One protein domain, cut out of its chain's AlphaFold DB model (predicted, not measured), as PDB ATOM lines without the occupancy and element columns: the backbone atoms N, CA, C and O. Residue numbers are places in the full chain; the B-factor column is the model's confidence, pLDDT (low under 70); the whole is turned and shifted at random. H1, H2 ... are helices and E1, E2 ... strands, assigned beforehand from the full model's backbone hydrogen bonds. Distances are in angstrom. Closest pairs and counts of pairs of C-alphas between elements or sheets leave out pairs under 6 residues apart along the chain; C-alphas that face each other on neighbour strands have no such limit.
ATOM      1  N   LYS A   2       5.706  23.761  11.105       64.75
ATOM      2  CA  LYS A   2       6.663  22.778  10.564       64.75
ATOM      3  C   LYS A   2       5.947  21.444  10.328       64.75
ATOM      4  O   LYS A   2       5.236  20.957  11.205       64.75
ATOM      5  N   ARG A   3       6.106  20.890   9.127       74.44
ATOM      6  CA  ARG A   3       5.659  19.536   8.785       74.44
ATOM      7  C   ARG A   3       6.832  18.595   9.022       74.44
ATOM      8  O   ARG A   3       7.901  18.821   8.466       74.44
ATOM      9  N   TRP A   4       6.637  17.586   9.853       77.94
ATOM     10  CA  TRP A   4       7.608  16.529  10.094       77.94
ATOM     11  C   TRP A   4       7.102  15.260   9.425       77.94
ATOM     12  O   TRP A   4       5.980  14.825   9.685       77.94
ATOM     13  N   ARG A   5       7.903  14.691   8.522       79.88
ATOM     14  CA  ARG A   5       7.614  13.375   7.962       79.88
ATOM     15  C   ARG A   5       8.226  12.337   8.892       79.88
ATOM     16  O   ARG A   5       9.432  12.372   9.118       79.88
ATOM     17  N   CYS A   6       7.396  11.447   9.418       82.19
ATOM     18  CA  CYS A   6       7.863  10.353  10.248       82.19
ATOM     19  C   CYS A   6       8.727   9.404   9.403       82.19
ATOM     20  O   CYS A   6       8.239   8.938   8.368       82.19
ATOM     21  N   PRO A   7       9.979   9.112   9.799       83.62
ATOM     22  CA  PRO A   7      10.828   8.175   9.070       83.62
ATOM     23  C   PRO A   7      10.331   6.726   9.178       83.62
ATOM     24  O   PRO A   7      10.610   5.936   8.286       83.62
ATOM     25  N   GLU A   8       9.565   6.388  10.219       80.00
ATOM     26  CA  GLU A   8       9.084   5.021  10.460       80.00
ATOM     27  C   GLU A   8       7.785   4.704   9.707       80.00
ATOM     28  O   GLU A   8       7.674   3.654   9.083       80.00
ATOM     29  N   CYS A   9       6.799   5.611   9.718       81.56
ATOM     30  CA  CYS A   9       5.491   5.365   9.089       81.56
ATOM     31  C   CYS A   9       5.250   6.160   7.796       81.56
ATOM     32  O   CYS A   9       4.207   6.017   7.162       81.56
ATOM     33  N   GLY A  10       6.166   7.056   7.418       81.06
ATOM     34  CA  GLY A  10       6.044   7.900   6.227       81.06
ATOM     35  C   GLY A  10       4.966   8.989   6.306       81.06
ATOM     36  O   GLY A  10       4.884   9.822   5.396       81.06
ATOM     37  N   ALA A  11       4.163   9.033   7.376       80.94
ATOM     38  CA  ALA A  11       3.108  10.024   7.566       80.94
ATOM     39  C   ALA A  11       3.675  11.433   7.795       80.94
ATOM     40  O   ALA A  11       4.788  11.614   8.291       80.94
ATOM     41  N   VAL A  12       2.893  12.455   7.440       79.56
ATOM     42  CA  VAL A  12       3.260  13.861   7.646       79.56
ATOM     43  C   VAL A  12       2.506  14.409   8.848       79.56
ATOM     44  O   VAL A  12       1.313  14.705   8.778       79.56
ATOM     45  N   HIS A  13       3.226  14.601   9.946       76.31
ATOM     46  CA  HIS A  13       2.715  15.238  11.145       76.31
ATOM     47  C   HIS A  13       2.932  16.740  11.059       76.31
ATOM     48  O   HIS A  13       3.946  17.240  10.575       76.31
ATOM     49  N   THR A  14       1.956  17.488  11.543       73.56
ATOM     50  CA  THR A  14       2.065  18.936  11.633       73.56
ATOM     51  C   THR A  14       2.334  19.298  13.081       73.56
ATOM     52  O   THR A  14       1.422  19.235  13.900       73.56
ATOM     53  N   ALA A  15       3.573  19.689  13.386       71.00
ATOM     54  CA  ALA A  15       3.924  20.180  14.709       71.00
ATOM     55  C   ALA A  15       3.298  21.565  14.917       71.00
ATOM     56  O   ALA A  15       3.452  22.483  14.097       71.00
ATOM     57  N   ARG A  16       2.565  21.696  16.019       72.44
ATOM     58  CA  ARG A  16       1.895  22.916  16.462       72.44
ATOM     59  C   ARG A  16       2.369  23.218  17.880       72.44
ATOM     60  O   ARG A  16       2.542  22.270  18.642       72.44
ATOM     61  N   PRO A  17       2.568  24.493  18.244       81.31
ATOM     62  CA  PRO A  17       2.715  24.833  19.649       81.31
ATOM     63  C   PRO A  17       1.434  24.443  20.394       81.31
ATOM     64  O   PRO A  17       0.343  24.534  19.825       81.31
ATOM     65  N   LEU A  18       1.582  24.005  21.645       80.00
ATOM     66  CA  LEU A  18       0.489  23.510  22.491       80.00
ATOM     67  C   LEU A  18      -0.671  24.513  22.597       80.00
ATOM     68  O   LEU A  18      -1.836  24.140  22.641       80.00
ATOM     69  N   GLU A  19      -0.340  25.797  22.550       85.56
ATOM     70  CA  GLU A  19      -1.258  26.921  22.709       85.56
ATOM     71  C   GLU A  19      -2.108  27.206  21.459       85.56
ATOM     72  O   GLU A  19      -2.752  28.250  21.392       85.56
ATOM     73  N   TYR A  20      -2.091  26.347  20.431       86.81
ATOM     74  CA  TYR A  20      -2.800  26.562  19.166       86.81
ATOM     75  C   TYR A  20      -3.794  25.440  18.883       86.81
ATOM     76  O   TYR A  20      -3.431  24.266  18.800       86.81
ATOM     77  N   TRP A  21      -5.034  25.809  18.565       84.19
ATOM     78  CA  TRP A  21      -6.001  24.859  18.023       84.19
ATOM     79  C   TRP A  21      -5.673  24.427  16.590       84.19
ATOM     80  O   TRP A  21      -5.095  25.167  15.781       84.19
ATOM     81  N   ARG A  22      -6.112  23.213  16.232       76.50
ATOM     82  CA  ARG A  22      -6.010  22.691  14.864       76.50
ATOM     83  C   ARG A  22      -6.723  23.633  13.892       76.50
ATOM     84  O   ARG A  22      -7.878  23.982  14.081       76.50
ATOM     85  N   GLY A  23      -6.033  24.006  12.816       78.56
ATOM     86  CA  GLY A  23      -6.592  24.862  11.763       78.56
ATOM     87  C   GLY A  23      -6.436  26.363  12.016       78.56
ATOM     88  O   GLY A  23      -6.552  27.135  11.071       78.56
ATOM     89  N   PHE A  24      -6.051  26.780  13.227       85.81
ATOM     90  CA  PHE A  24      -5.874  28.190  13.568       85.81
ATOM     91  C   PHE A  24      -4.406  28.607  13.516       85.81
ATOM     92  O   PHE A  24      -3.502  27.822  13.797       85.81
ATOM     93  N   GLN A  25      -4.150  29.845  13.103       87.38
ATOM     94  CA  GLN A  25      -2.815  30.457  13.085       87.38
ATOM     95  C   GLN A  25      -2.710  31.568  14.143       87.38
ATOM     96  O   GLN A  25      -2.053  32.578  13.925       87.38
ATOM     97  N   ALA A  26      -3.396  31.387  15.267       89.81
ATOM     98  CA  ALA A  26      -3.369  32.257  16.434       89.81
ATOM     99  C   ALA A  26      -3.418  31.379  17.689       89.81
ATOM    100  O   ALA A  26      -3.931  30.256  17.623       89.81
ATOM    101  N   THR A  27      -2.868  31.879  18.795       91.38
ATOM    102  CA  THR A  27      -2.962  31.191  20.083       91.38
ATOM    103  C   THR A  27      -4.409  31.179  20.569       91.38
ATOM    104  O   THR A  27      -5.209  32.050  20.211       91.38
ATOM    105  N   VAL A  28      -4.743  30.205  21.416       91.19
ATOM    106  CA  VAL A  28      -6.035  30.141  22.110       91.19
ATOM    107  C   VAL A  28      -6.290  31.434  22.882       91.19
ATOM    108  O   VAL A  28      -7.362  32.014  22.747       91.19
ATOM    109  N   SER A  29      -5.279  31.944  23.590       92.69
ATOM    110  CA  SER A  29      -5.360  33.201  24.345       92.69
ATOM    111  C   SER A  29      -5.679  34.413  23.467       92.69
ATOM    112  O   SER A  29      -6.536  35.219  23.819       92.69
ATOM    113  N   ALA A  30      -5.053  34.532  22.293       94.69
ATOM    114  CA  ALA A  30      -5.302  35.644  21.379       94.69
ATOM    115  C   ALA A  30      -6.711  35.593  20.769       94.69
ATOM    116  O   ALA A  30      -7.368  36.625  20.626       94.69
ATOM    117  N   MET A  31      -7.185  34.392  20.421       94.56
ATOM    118  CA  MET A  31      -8.556  34.204  19.945       94.56
ATOM    119  C   MET A  31      -9.569  34.512  21.051       94.56
ATOM    120  O   MET A  31     -10.529  35.231  20.794       94.56
ATOM    121  N   ALA A  32      -9.332  34.036  22.277       94.00
ATOM    122  CA  ALA A  32     -10.183  34.322  23.428       94.00
ATOM    123  C   ALA A  32     -10.265  35.831  23.705       94.00
ATOM    124  O   ALA A  32     -11.365  36.369  23.771       94.00
ATOM    125  N   ALA A  33      -9.131  36.537  23.740       94.88
ATOM    126  CA  ALA A  33      -9.098  37.987  23.936       94.88
ATOM    127  C   ALA A  33      -9.873  38.752  22.846       94.88
ATOM    128  O   ALA A  33     -10.614  39.683  23.150       94.88
ATOM    129  N   SER A  34      -9.745  38.341  21.577       96.38
ATOM    130  CA  SER A  34     -10.506  38.922  20.461       96.38
ATOM    131  C   SER A  34     -12.016  38.735  20.632       96.38
ATOM    132  O   SER A  34     -12.787  39.681  20.464       96.38
ATOM    133  N   LEU A  35     -12.444  37.519  20.981       94.81
ATOM    134  CA  LEU A  35     -13.853  37.176  21.164       94.81
ATOM    135  C   LEU A  35     -14.460  37.866  22.386       94.81
ATOM    136  O   LEU A  35     -15.590  38.341  22.311       94.81
ATOM    137  N   TRP A  36     -13.701  37.949  23.475       94.56
ATOM    138  CA  TRP A  36     -14.092  38.639  24.699       94.56
ATOM    139  C   TRP A  36     -14.259  40.140  24.454       94.56
ATOM    140  O   TRP A  36     -15.327  40.691  24.702       94.56
ATOM    141  N   LEU A  37     -13.270  40.787  23.822       95.12
ATOM    142  CA  LEU A  37     -13.354  42.202  23.452       95.12
ATOM    143  C   LEU A  37     -14.569  42.490  22.558       95.12
ATOM    144  O   LEU A  37     -15.254  43.500  22.733       95.12
ATOM    145  N   ARG A  38     -14.866  41.583  21.620       95.31
ATOM    146  CA  ARG A  38     -16.051  41.691  20.769       95.31
ATOM    147  C   ARG A  38     -17.349  41.539  21.554       95.31
ATOM    148  O   ARG A  38     -18.295  42.264  21.255       95.31
ATOM    149  N   ALA A  39     -17.407  40.604  22.500       91.69
ATOM    150  CA  ALA A  39     -18.588  40.364  23.323       91.69
ATOM    151  C   ALA A  39     -18.877  41.540  24.266       91.69
ATOM    152  O   ALA A  39     -20.025  41.956  24.362       91.69
ATOM    153  N   GLU A  40     -17.846  42.101  24.898       93.19
ATOM    154  CA  GLU A  40     -18.012  43.183  25.870       93.19
ATOM    155  C   GLU A  40     -18.141  44.568  25.238       93.19
ATOM    156  O   GLU A  40     -18.986  45.367  25.634       93.19
ATOM    157  N   ARG A  41     -17.265  44.887  24.279       93.81
ATOM    158  CA  ARG A  41     -17.103  46.256  23.758       93.81
ATOM    159  C   ARG A  41     -17.586  46.418  22.327       93.81
ATOM    160  O   ARG A  41     -17.605  47.530  21.809       93.81
ATOM    161  N   GLY A  42     -17.935  45.324  21.649       94.69
ATOM    162  CA  GLY A  42     -18.345  45.360  20.247       94.69
ATOM    163  C   GLY A  42     -17.210  45.693  19.273       94.69
ATOM    164  O   GLY A  42     -17.480  45.945  18.098       94.69
ATOM    165  N   THR A  43     -15.946  45.669  19.701       96.12
ATOM    166  CA  THR A  43     -14.778  46.017  18.871       96.12
ATOM    167  C   THR A  43     -13.888  44.804  18.583       96.12
ATOM    168  O   THR A  43     -14.162  43.691  19.028       96.12
ATOM    169  N   TRP A  44     -12.856  45.004  17.762       96.81
ATOM    170  CA  TRP A  44     -11.874  43.985  17.388       96.81
ATOM    171  C   TRP A  44     -10.488  44.387  17.893       96.81
ATOM    172  O   TRP A  44     -10.236  45.567  18.114       96.81
ATOM    173  N   LEU A  45      -9.584  43.418  18.041       96.00
ATOM    174  CA  LEU A  45      -8.175  43.691  18.322       96.00
ATOM    175  C   LEU A  45      -7.487  44.269  17.085       96.00
ATOM    176  O   LEU A  45      -7.633  43.726  15.991       96.00
ATOM    177  N   ASP A  46      -6.645  45.282  17.263       95.06
ATOM    178  CA  ASP A  46      -5.877  45.872  16.156       95.06
ATOM    179  C   ASP A  46      -4.755  44.949  15.652       95.06
ATOM    180  O   ASP A  46      -4.302  45.051  14.512       95.06
ATOM    181  N   SER A  47      -4.330  43.986  16.476       94.88
ATOM    182  CA  SER A  47      -3.251  43.044  16.161       94.88
ATOM    183  C   SER A  47      -3.623  41.979  15.121       94.88
ATOM    184  O   SER A  47      -2.758  41.219  14.682       94.88
ATOM    185  N   PHE A  48      -4.899  41.874  14.731       94.88
ATOM    186  CA  PHE A  48      -5.378  40.885  13.763       94.88
ATOM    187  C   PHE A  48      -6.297  41.517  12.724       94.88
ATOM    188  O   PHE A  48      -7.048  42.444  13.005       94.88
ATOM    189  N   SER A  49      -6.336  40.945  11.518       95.69
ATOM    190  CA  SER A  49      -7.298  41.399  10.517       95.69
ATOM    191  C   SER A  49      -8.735  41.157  10.986       95.69
ATOM    192  O   SER A  49      -9.070  40.094  11.520       95.69
ATOM    193  N   ARG A  50      -9.612  42.133  10.732       95.31
ATOM    194  CA  ARG A  50     -11.042  42.036  11.050       95.31
ATOM    195  C   ARG A  50     -11.675  40.767  10.480       95.31
ATOM    196  O   ARG A  50     -12.410  40.093  11.186       95.31
ATOM    197  N   GLN A  51     -11.351  40.402   9.239       95.31
ATOM    198  CA  GLN A  51     -11.907  39.212   8.583       95.31
ATOM    199  C   GLN A  51     -11.610  37.921   9.359       95.31
ATOM    200  O   GLN A  51     -12.464  37.044   9.480       95.31
ATOM    201  N   ARG A  52     -10.394  37.800   9.902       94.69
ATOM    202  CA  ARG A  52      -9.985  36.635  10.686       94.69
ATOM    203  C   ARG A  52     -10.730  36.581  12.021       94.69
ATOM    204  O   ARG A  52     -11.206  35.516  12.399       94.69
ATOM    205  N   GLN A  53     -10.879  37.721  12.688       96.31
ATOM    206  CA  GLN A  53     -11.619  37.819  13.949       96.31
ATOM    207  C   GLN A  53     -13.121  37.577  13.760       96.31
ATOM    208  O   GLN A  53     -13.752  36.872  14.541       96.31
ATOM    209  N   GLU A  54     -13.685  38.070  12.661       96.12
ATOM    210  CA  GLU A  54     -15.072  37.820  12.287       96.12
ATOM    211  C   GLU A  54     -15.328  36.335  12.002       96.12
ATOM    212  O   GLU A  54     -16.356  35.792  12.410       96.12
ATOM    213  N   TYR A  55     -14.378  35.648  11.360       94.69
ATOM    214  CA  TYR A  55     -14.447  34.199  11.187       94.69
ATOM    215  C   TYR A  55     -14.516  33.468  12.538       94.69
ATOM    216  O   TYR A  55     -15.352  32.575  12.697       94.69
ATOM    217  N   TRP A  56     -13.695  33.872  13.516       95.12
ATOM    218  CA  TRP A  56     -13.726  33.311  14.874       95.12
ATOM    219  C   TRP A  56     -15.063  33.568  15.560       95.12
ATOM    220  O   TRP A  56     -15.658  32.645  16.111       95.12
ATOM    221  N   TRP A  57     -15.567  34.799  15.475       95.06
ATOM    222  CA  TRP A  57     -16.835  35.191  16.081       95.06
ATOM    223  C   TRP A  57     -18.010  34.391  15.535       95.06
ATOM    224  O   TRP A  57     -18.822  33.880  16.300       95.06
ATOM    225  N   ARG A  58     -18.084  34.216  14.212       93.62
ATOM    226  CA  ARG A  58     -19.118  33.375  13.593       93.62
ATOM    227  C   ARG A  58     -19.016  31.916  14.058       93.62
ATOM    228  O   ARG A  58     -20.047  31.271  14.223       93.62
ATOM    229  N   GLY A  59     -17.800  31.416  14.292       91.69
ATOM    230  CA  GLY A  59     -17.575  30.092  14.880       91.69
ATOM    231  C   GLY A  59     -18.155  29.994  16.292       91.69
ATOM    232  O   GLY A  59     -18.945  29.095  16.569       91.69
ATOM    233  N   LEU A  60     -17.880  30.989  17.140       91.25
ATOM    234  CA  LEU A  60     -18.417  31.065  18.503       91.25
ATOM    235  C   LEU A  60     -19.948  31.086  18.526       91.25
ATOM    236  O   LEU A  60     -20.564  30.341  19.287       91.25
ATOM    237  N   GLN A  61     -20.573  31.901  17.673       90.00
ATOM    238  CA  GLN A  61     -22.035  31.959  17.568       90.00
ATOM    239  C   GLN A  61     -22.628  30.599  17.187       90.00
ATOM    240  O   GLN A  61     -23.638  30.175  17.742       90.00
ATOM    241  N   ARG A  62     -21.954  29.866  16.298       87.81
ATOM    242  CA  ARG A  62     -22.359  28.509  15.932       87.81
ATOM    243  C   ARG A  62     -22.224  27.534  17.102       87.81
ATOM    244  O   ARG A  62     -23.131  26.737  17.326       87.81
ATOM    245  N   CYS A  63     -21.126  27.597  17.854       85.75
ATOM    246  CA  CYS A  63     -20.941  26.778  19.054       85.75
ATOM    247  C   CYS A  63     -22.039  27.041  20.098       85.75
ATOM    248  O   CYS A  63     -22.594  26.089  20.646       85.75
ATOM    249  N   ARG A  64     -22.392  28.313  20.327       86.56
ATOM    250  CA  ARG A  64     -23.482  28.716  21.231       86.56
ATOM    251  C   ARG A  64     -24.836  28.180  20.779       86.56
ATOM    252  O   ARG A  64     -25.528  27.554  21.574       86.56
ATOM    253  N   ALA A  65     -25.165  28.341  19.497       84.38
ATOM    254  CA  ALA A  65     -26.413  27.836  18.928       84.38
ATOM    255  C   ALA A  65     -26.563  26.312  19.093       84.38
ATOM    256  O   ALA A  65     -27.660  25.822  19.331       84.38
ATOM    257  N   ILE A  66     -25.464  25.555  19.001       80.88
ATOM    258  CA  ILE A  66     -25.491  24.092  19.146       80.88
ATOM    259  C   ILE A  66     -25.648  23.653  20.610       80.88
ATOM    260  O   ILE A  66     -26.291  22.638  20.862       80.88
ATOM    261  N   ARG A  67     -25.047  24.365  21.573       76.06
ATOM    262  CA  ARG A  67     -25.102  23.977  22.998       76.06
ATOM    263  C   ARG A  67     -26.339  24.486  23.740       76.06
ATOM    264  O   ARG A  67     -26.615  23.977  24.821       76.06
ATOM    265  N   GLY A  68     -27.067  25.446  23.176       65.69
ATOM    266  CA  GLY A  68     -28.137  26.160  23.869       65.69
ATOM    267  C   GLY A  68     -27.620  27.482  24.439       65.69
ATOM    268  O   GLY A  68     -26.542  27.555  25.032       65.69
ATOM    269  N   GLU A  69     -28.371  28.545  24.171       58.06
ATOM    270  CA  GLU A  69     -28.028  29.954  24.374       58.06
ATOM    271  C   GLU A  69     -27.790  30.314  25.849       58.06
ATOM    272  O   GLU A  69     -28.710  30.694  26.555       58.06
ATOM    273  N   ALA A  70     -26.547  30.185  26.310       59.38
ATOM    274  CA  ALA A  70     -25.997  30.881  27.486       59.38
ATOM    275  C   ALA A  70     -24.518  30.548  27.719       59.38
ATOM    276  O   ALA A  70     -23.909  31.120  28.614       59.38
ATOM    277  N   ALA A  71     -23.930  29.615  26.958       65.00
ATOM    278  CA  ALA A  71     -22.544  29.236  27.184       65.00
ATOM    279  C   ALA A  71     -21.613  30.448  26.981       65.00
ATOM    280  O   ALA A  71     -21.360  30.901  25.850       65.00
ATOM    281  N   GLU A  72     -21.142  30.983  28.107       82.81
ATOM    282  CA  GLU A  72     -20.119  32.014  28.156       82.81
ATOM    283  C   GLU A  72     -18.834  31.481  27.523       82.81
ATOM    284  O   GLU A  72     -18.617  30.270  27.406       82.81
ATOM    285  N   LEU A  73     -18.010  32.399  27.021       84.25
ATOM    286  CA  LEU A  73     -16.788  32.028  26.313       84.25
ATOM    287  C   LEU A  73     -15.886  31.174  27.217       84.25
ATOM    288  O   LEU A  73     -15.331  30.172  26.774       84.25
ATOM    289  N   GLU A  74     -15.820  31.547  28.486       85.19
ATOM    290  CA  GLU A  74     -15.091  30.919  29.576       85.19
ATOM    291  C   GLU A  74     -15.560  29.475  29.780       85.19
ATOM    292  O   GLU A  74     -14.761  28.550  29.661       85.19
ATOM    293  N   ALA A  75     -16.870  29.261  29.942       84.81
ATOM    294  CA  ALA A  75     -17.444  27.925  30.105       84.81
ATOM    295  C   ALA A  75     -17.163  27.007  28.898       84.81
ATOM    296  O   ALA A  75     -16.952  25.802  29.049       84.81
ATOM    297  N   LEU A  76     -17.141  27.557  27.678       84.44
ATOM    298  CA  LEU A  76     -16.787  26.791  26.479       84.44
ATOM    299  C   LEU A  76     -15.299  26.420  26.447       84.44
ATOM    300  O   LEU A  76     -14.959  25.307  26.041       84.44
ATOM    301  N   LEU A  77     -14.422  27.339  26.856       86.19
ATOM    302  CA  LEU A  77     -12.982  27.099  26.938       86.19
ATOM    303  C   LEU A  77     -12.654  26.041  28.000       86.19
ATOM    304  O   LEU A  77     -11.893  25.119  27.712       86.19
ATOM    305  N   GLU A  78     -13.269  26.129  29.180       84.94
ATOM    306  CA  GLU A  78     -13.128  25.148  30.267       84.94
ATOM    307  C   GLU A  78     -13.627  23.760  29.860       84.94
ATOM    308  O   GLU A  78     -12.991  22.753  30.161       84.94
ATOM    309  N   ALA A  79     -14.709  23.692  29.081       82.00
ATOM    310  CA  ALA A  79     -15.218  22.445  28.510       82.00
ATOM    311  C   ALA A  79     -14.358  21.888  27.351       82.00
ATOM    312  O   ALA A  79     -14.826  21.022  26.602       82.00
ATOM    313  N   GLY A  80     -13.147  22.417  27.137       81.00
ATOM    314  CA  GLY A  80     -12.210  21.953  26.116       81.00
ATOM    315  C   GLY A  80     -12.706  22.163  24.684       81.00
ATOM    316  O   GLY A  80     -12.337  21.406  23.787       81.00
ATOM    317  N   GLN A  81     -13.574  23.148  24.436       83.94
ATOM    318  CA  GLN A  81     -14.111  23.393  23.097       83.94
ATOM    319  C   GLN A  81     -13.186  24.280  22.268       83.94
ATOM    320  O   GLN A  81     -12.601  25.256  22.736       83.94
ATOM    321  N   ILE A  82     -13.136  24.001  20.971       84.88
ATOM    322  CA  ILE A  82     -12.516  24.864  19.970       84.88
ATOM    323  C   ILE A  82     -13.537  25.942  19.600       84.88
ATOM    324  O   ILE A  82     -14.240  25.840  18.597       84.88
ATOM    325  N   VAL A  83     -13.633  26.989  20.416       84.12
ATOM    326  CA  VAL A  83     -14.740  27.967  20.373       84.12
ATOM    327  C   VAL A  83     -14.818  28.797  19.083       84.12
ATOM    328  O   VAL A  83     -15.816  29.454  18.833       84.12
ATOM    329  N   ALA A  84     -13.778  28.771  18.246       84.56
ATOM    330  CA  ALA A  84     -13.722  29.482  16.966       84.56
ATOM    331  C   ALA A  84     -14.006  28.580  15.746       84.56
ATOM    332  O   ALA A  84     -13.888  29.027  14.601       84.56
ATOM    333  N   THR A  85     -14.318  27.295  15.959       84.31
ATOM    334  CA  THR A  85     -14.500  26.317  14.878       84.31
ATOM    335  C   THR A  85     -15.863  26.427  14.207       84.31
ATOM    336  O   THR A  85     -16.872  26.767  14.814       84.31
ATOM    337  N   HIS A  86     -15.897  26.064  12.928       84.06
ATOM    338  CA  HIS A  86     -17.137  25.854  12.173       84.06
ATOM    339  C   HIS A  86     -17.426  24.368  11.944       84.06
ATOM    340  O   HIS A  86     -18.452  24.019  11.362       84.06
ATOM    341  N   SER A  87     -16.506  23.491  12.359       80.38
ATOM    342  CA  SER A  87     -16.638  22.049  12.190       80.38
ATOM    343  C   SER A  87     -17.583  21.468  13.234       80.38
ATOM    344  O   SER A  87     -17.421  21.712  14.424       80.38
ATOM    345  N   LEU A  88     -18.525  20.638  12.785       73.19
ATOM    346  CA  LEU A  88     -19.379  19.849  13.676       73.19
ATOM    347  C   LEU A  88     -18.660  18.606  14.227       73.19
ATOM    348  O   LEU A  88     -19.047  18.093  15.268       73.19
ATOM    349  N   LEU A  89     -17.617  18.141  13.531       70.56
ATOM    350  CA  LEU A  89     -16.881  16.911  13.849       70.56
ATOM    351  C   LEU A  89     -15.670  17.167  14.751       70.56
ATOM    352  O   LEU A  89     -15.317  16.334  15.575       70.56
ATOM    353  N   PHE A  90     -15.015  18.317  14.586       71.38
ATOM    354  CA  PHE A  90     -13.768  18.659  15.276       71.38
ATOM    355  C   PHE A  90     -13.971  19.896  16.150       71.38
ATOM    356  O   PHE A  90     -13.407  20.961  15.876       71.38
ATOM    357  N   ARG A  91     -14.840  19.764  17.156       76.50
ATOM    358  CA  ARG A  91     -15.205  20.859  18.069       76.50
ATOM    359  C   ARG A  91     -14.626  20.730  19.474       76.50
ATOM    360  O   ARG A  91     -14.546  21.731  20.172       76.50
ATOM    361  N   GLU A  92     -14.196  19.537  19.859       77.56
ATOM    362  CA  GLU A  92     -13.730  19.223  21.213       77.56
ATOM    363  C   GLU A  92     -12.254  18.841  21.153       77.56
ATOM    364  O   GLU A  92     -11.802  18.170  20.216       77.56
ATOM    365  N   ILE A  93     -11.492  19.302  22.137       74.31
ATOM    366  CA  ILE A  93     -10.131  18.851  22.376       74.31
ATOM    367  C   ILE A  93     -10.248  17.551  23.160       74.31
ATOM    368  O   ILE A  93     -10.372  17.548  24.380       74.31
ATOM    369  N   ASN A  94     -10.217  16.435  22.442       67.69
ATOM    370  CA  ASN A  94     -10.085  15.135  23.077       67.69
ATOM    371  C   ASN A  94      -8.639  14.997  23.553       67.69
ATOM    372  O   ASN A  94      -7.730  14.796  22.741       67.69
ATOM    373  N   HIS A  95      -8.425  15.135  24.859       60.34
ATOM    374  CA  HIS A  95      -7.204  14.648  25.478       60.34
ATOM    375  C   HIS A  95      -7.247  13.129  25.372       60.34
ATOM    376  O   HIS A  95      -8.128  12.480  25.922       60.34
ATOM    377  N   VAL A  96      -6.364  12.565  24.551       60.31
ATOM    378  CA  VAL A  96      -6.238  11.113  24.481       60.31
ATOM    379  C   VAL A  96      -5.425  10.714  25.708       60.31
ATOM    380  O   VAL A  96      -4.223  10.979  25.743       60.31
ATOM    381  N   ASP A  97      -6.093  10.163  26.724       55.03
ATOM    382  CA  ASP A  97      -5.475   9.758  28.000       55.03
ATOM    383  C   ASP A  97      -4.362   8.715  27.801       55.03
ATOM    384  O   ASP A  97      -3.402   8.646  28.566       55.03
ATOM    385  N   GLU A  98      -4.460   7.939  26.722       53.91
ATOM    386  CA  GLU A  98      -3.459   6.978  26.282       53.91
ATOM    387  C   GLU A  98      -2.955   7.412  24.897       53.91
ATOM    388  O   GLU A  98      -3.755   7.606  23.979       53.91
ATOM    389  N   PRO A  99      -1.649   7.632  24.691       48.88
ATOM    390  CA  PRO A  99      -1.188   8.174  23.428       48.88
ATOM    391  C   PRO A  99      -1.533   7.201  22.281       48.88
ATOM    392  O   PRO A  99      -1.364   5.991  22.426       48.88
ATOM    393  N   PRO A 100      -1.976   7.691  21.105       51.56
ATOM    394  CA  PRO A 100      -2.520   6.851  20.032       51.56
ATOM    395  C   PRO A 100      -1.489   5.918  19.368       51.56
ATOM    396  O   PRO A 100      -1.801   5.242  18.387       51.56
ATOM    397  N   HIS A 101      -0.262   5.833  19.888       51.94
ATOM    398  CA  HIS A 101       0.718   4.834  19.479       51.94
ATOM    399  C   HIS A 101       0.456   3.473  20.146       51.94
ATOM    400  O   HIS A 101       1.298   2.899  20.824       51.94
ATOM    401  N   ARG A 102      -0.710   2.899  19.848       45.59
ATOM    402  CA  ARG A 102      -0.865   1.443  19.711       45.59
ATOM    403  C   ARG A 102      -1.358   1.070  18.315       45.59
ATOM    404  O   ARG A 102      -2.135   0.144  18.145       45.59
ATOM    405  N   ILE A 103      -0.849   1.756  17.292       44.72
ATOM    406  CA  ILE A 103      -0.813   1.192  15.938       44.72
ATOM    407  C   ILE A 103       0.627   0.777  15.639       44.72
ATOM    408  O   ILE A 103       1.248   1.232  14.684       44.72
ATOM    409  N   PHE A 104       1.172  -0.111  16.471       39.59
ATOM    410  CA  PHE A 104       2.085  -1.092  15.908       39.59
ATOM    411  C   PHE A 104       1.206  -1.999  15.055       39.59
ATOM    412  O   PHE A 104       0.493  -2.855  15.575       39.59
ATOM    413  N   ALA A 105       1.235  -1.807  13.739       43.72
ATOM    414  CA  ALA A 105       0.962  -2.917  12.844       43.72
ATOM    415  C   ALA A 105       2.095  -3.933  13.060       43.72
ATOM    416  O   ALA A 105       3.092  -3.939  12.344       43.72
ATOM    417  N   PHE A 106       1.992  -4.735  14.121       41.03
ATOM    418  CA  PHE A 106       2.837  -5.901  14.311       41.03
ATOM    419  C   PHE A 106       2.293  -6.989  13.389       41.03
ATOM    420  O   PHE A 106       1.475  -7.818  13.779       41.03
ATOM    421  N   THR A 107       2.716  -6.974  12.131       48.31
ATOM    422  CA  THR A 107       2.723  -8.198  11.339       48.31
ATOM    423  C   THR A 107       3.842  -9.053  11.909       48.31
ATOM    424  O   THR A 107       5.020  -8.769  11.687       48.31
ATOM    425  N   ALA A 108       3.485 -10.080  12.683       39.72
ATOM    426  CA  ALA A 108       4.435 -11.120  13.041       39.72
ATOM    427  C   ALA A 108       5.092 -11.604  11.742       39.72
ATOM    428  O   ALA A 108       4.412 -12.091  10.837       39.72
ATOM    429  N   SER A 109       6.406 -11.423  11.618       44.88
ATOM    430  CA  SER A 109       7.158 -12.082  10.561       44.88
ATOM    431  C   SER A 109       7.048 -13.577  10.830       44.88
ATOM    432  O   SER A 109       7.705 -14.100  11.728       44.88
ATOM    433  N   ILE A 110       6.198 -14.267  10.070       46.16
ATOM    434  CA  ILE A 110       6.303 -15.715   9.934       46.16
ATOM    435  C   ILE A 110       7.586 -15.938   9.131       46.16
ATOM    436  O   ILE A 110       7.570 -16.014   7.905       46.16
ATOM    437  N   ARG A 111       8.730 -15.982   9.817       47.19
ATOM    438  CA  ARG A 111       9.871 -16.732   9.303       47.19
ATOM    439  C   ARG A 111       9.500 -18.198   9.469       47.19
ATOM    440  O   ARG A 111       9.609 -18.742  10.564       47.19
ATOM    441  N   ALA A 112       8.978 -18.792   8.401       43.56
ATOM    442  CA  ALA A 112       8.992 -20.239   8.276       43.56
ATOM    443  C   ALA A 112      10.462 -20.695   8.107       43.56
ATOM    444  O   ALA A 112      11.231 -19.951   7.487       43.56
ATOM    445  N   PRO A 113      10.853 -21.829   8.717       55.28
ATOM    446  CA  PRO A 113      12.208 -22.380   8.653       55.28
ATOM    447  C   PRO A 113      12.617 -22.818   7.243       55.28
ATOM    448  O   PRO A 113      11.719 -23.168   6.442       55.28
TER     449      PRO A 113
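Overview. This is residues 2 to 113 of the 113 residues of an uncharacterized protein of Spirochaetaceae bacterium (UniProt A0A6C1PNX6). A small two-stranded hairpin, E1 and E2, lies away from a group of three helices, in which H1 and H2 cross about perpendicular with the short H3 close by; a long tail makes much of the length, and its residues 96 to 103 and 105 to 113 stick out. The printed part has 112 residues, with two named strands and three named helices in the order E1, E2, H1, H2, H3. The sheet has the order E1 - E2 and is antiparallel; the class is mostly helix, but under half of the residues, 46 of the 112, are in named elements. The whole is loose, with a radius of gyration of the C-alphas of 19.3 A, and it spans 76 by 30 by 18 A.

Along the chain. Strand E1 holds residues 2 to 5 and begins at C-alpha 2, at (6.663, 22.778, 10.564). Strand E2 holds residues 12 to 15. Helix H1 holds residues 28 to 41 and is 19.6 A long from first to last C-alpha. Helix H2, the longest, holds residues 50 to 67 and is 25.8 A long, from C-alpha 50 at (-11.042, 42.036, 11.050) to C-alpha 67. Helix H3 holds residues 73 to 78 and ends at C-alpha 78, at (-13.128, 25.148, 30.267).

Arrangement. E1 and E2 form a hairpin, antiparallel, with 146 degrees between their directions. The C-alphas of Arg 5 and Val 12 face each other at 4.4 A. N 4 and O 13 are within hydrogen-bond range at 2.8 A, and so are N 15 and O 2 at 3.0 A. Both strands are apart from H2 and H3, and E1 is apart from H1. H1, with residues 31 to 35 alone, touches residues 53 to 57 of H2; their closest C-alphas, of Leu 35 and Trp 57, are 6.2 A apart. The lines of H1 and H2 are about perpendicular, at 85 degrees. H1, with residues 32 to 36 alone, only just touches H3, with 3 pairs of C-alphas within 8 A; the closest, of Trp 36 and Leu 73, are 7.3 A apart. H1 and H3 run opposite ways at a shallow tilt of 29 degrees. H2 and H3 are near each other, with 7 pairs of C-alphas within 10 A. In H1, H2 and H3 every O i to N i+4 pair is within hydrogen-bond range.

Size, cuts and confidence. The outline is a rod, and the two C-alphas farthest apart, of Arg 41 and Pro 113, are 76.1 A apart. Without the stretches that stand free, the body has 95 residues and spans 50 by 30 by 19 A. The printed part has no cut. The link from E2 to H1, 12 residues, is long, and residues 79 to 113 hold no named element. The mean pLDDT of the printed part is 78.8; residue 2, residues 68 to 71 and residues 94 to 113 are under 70.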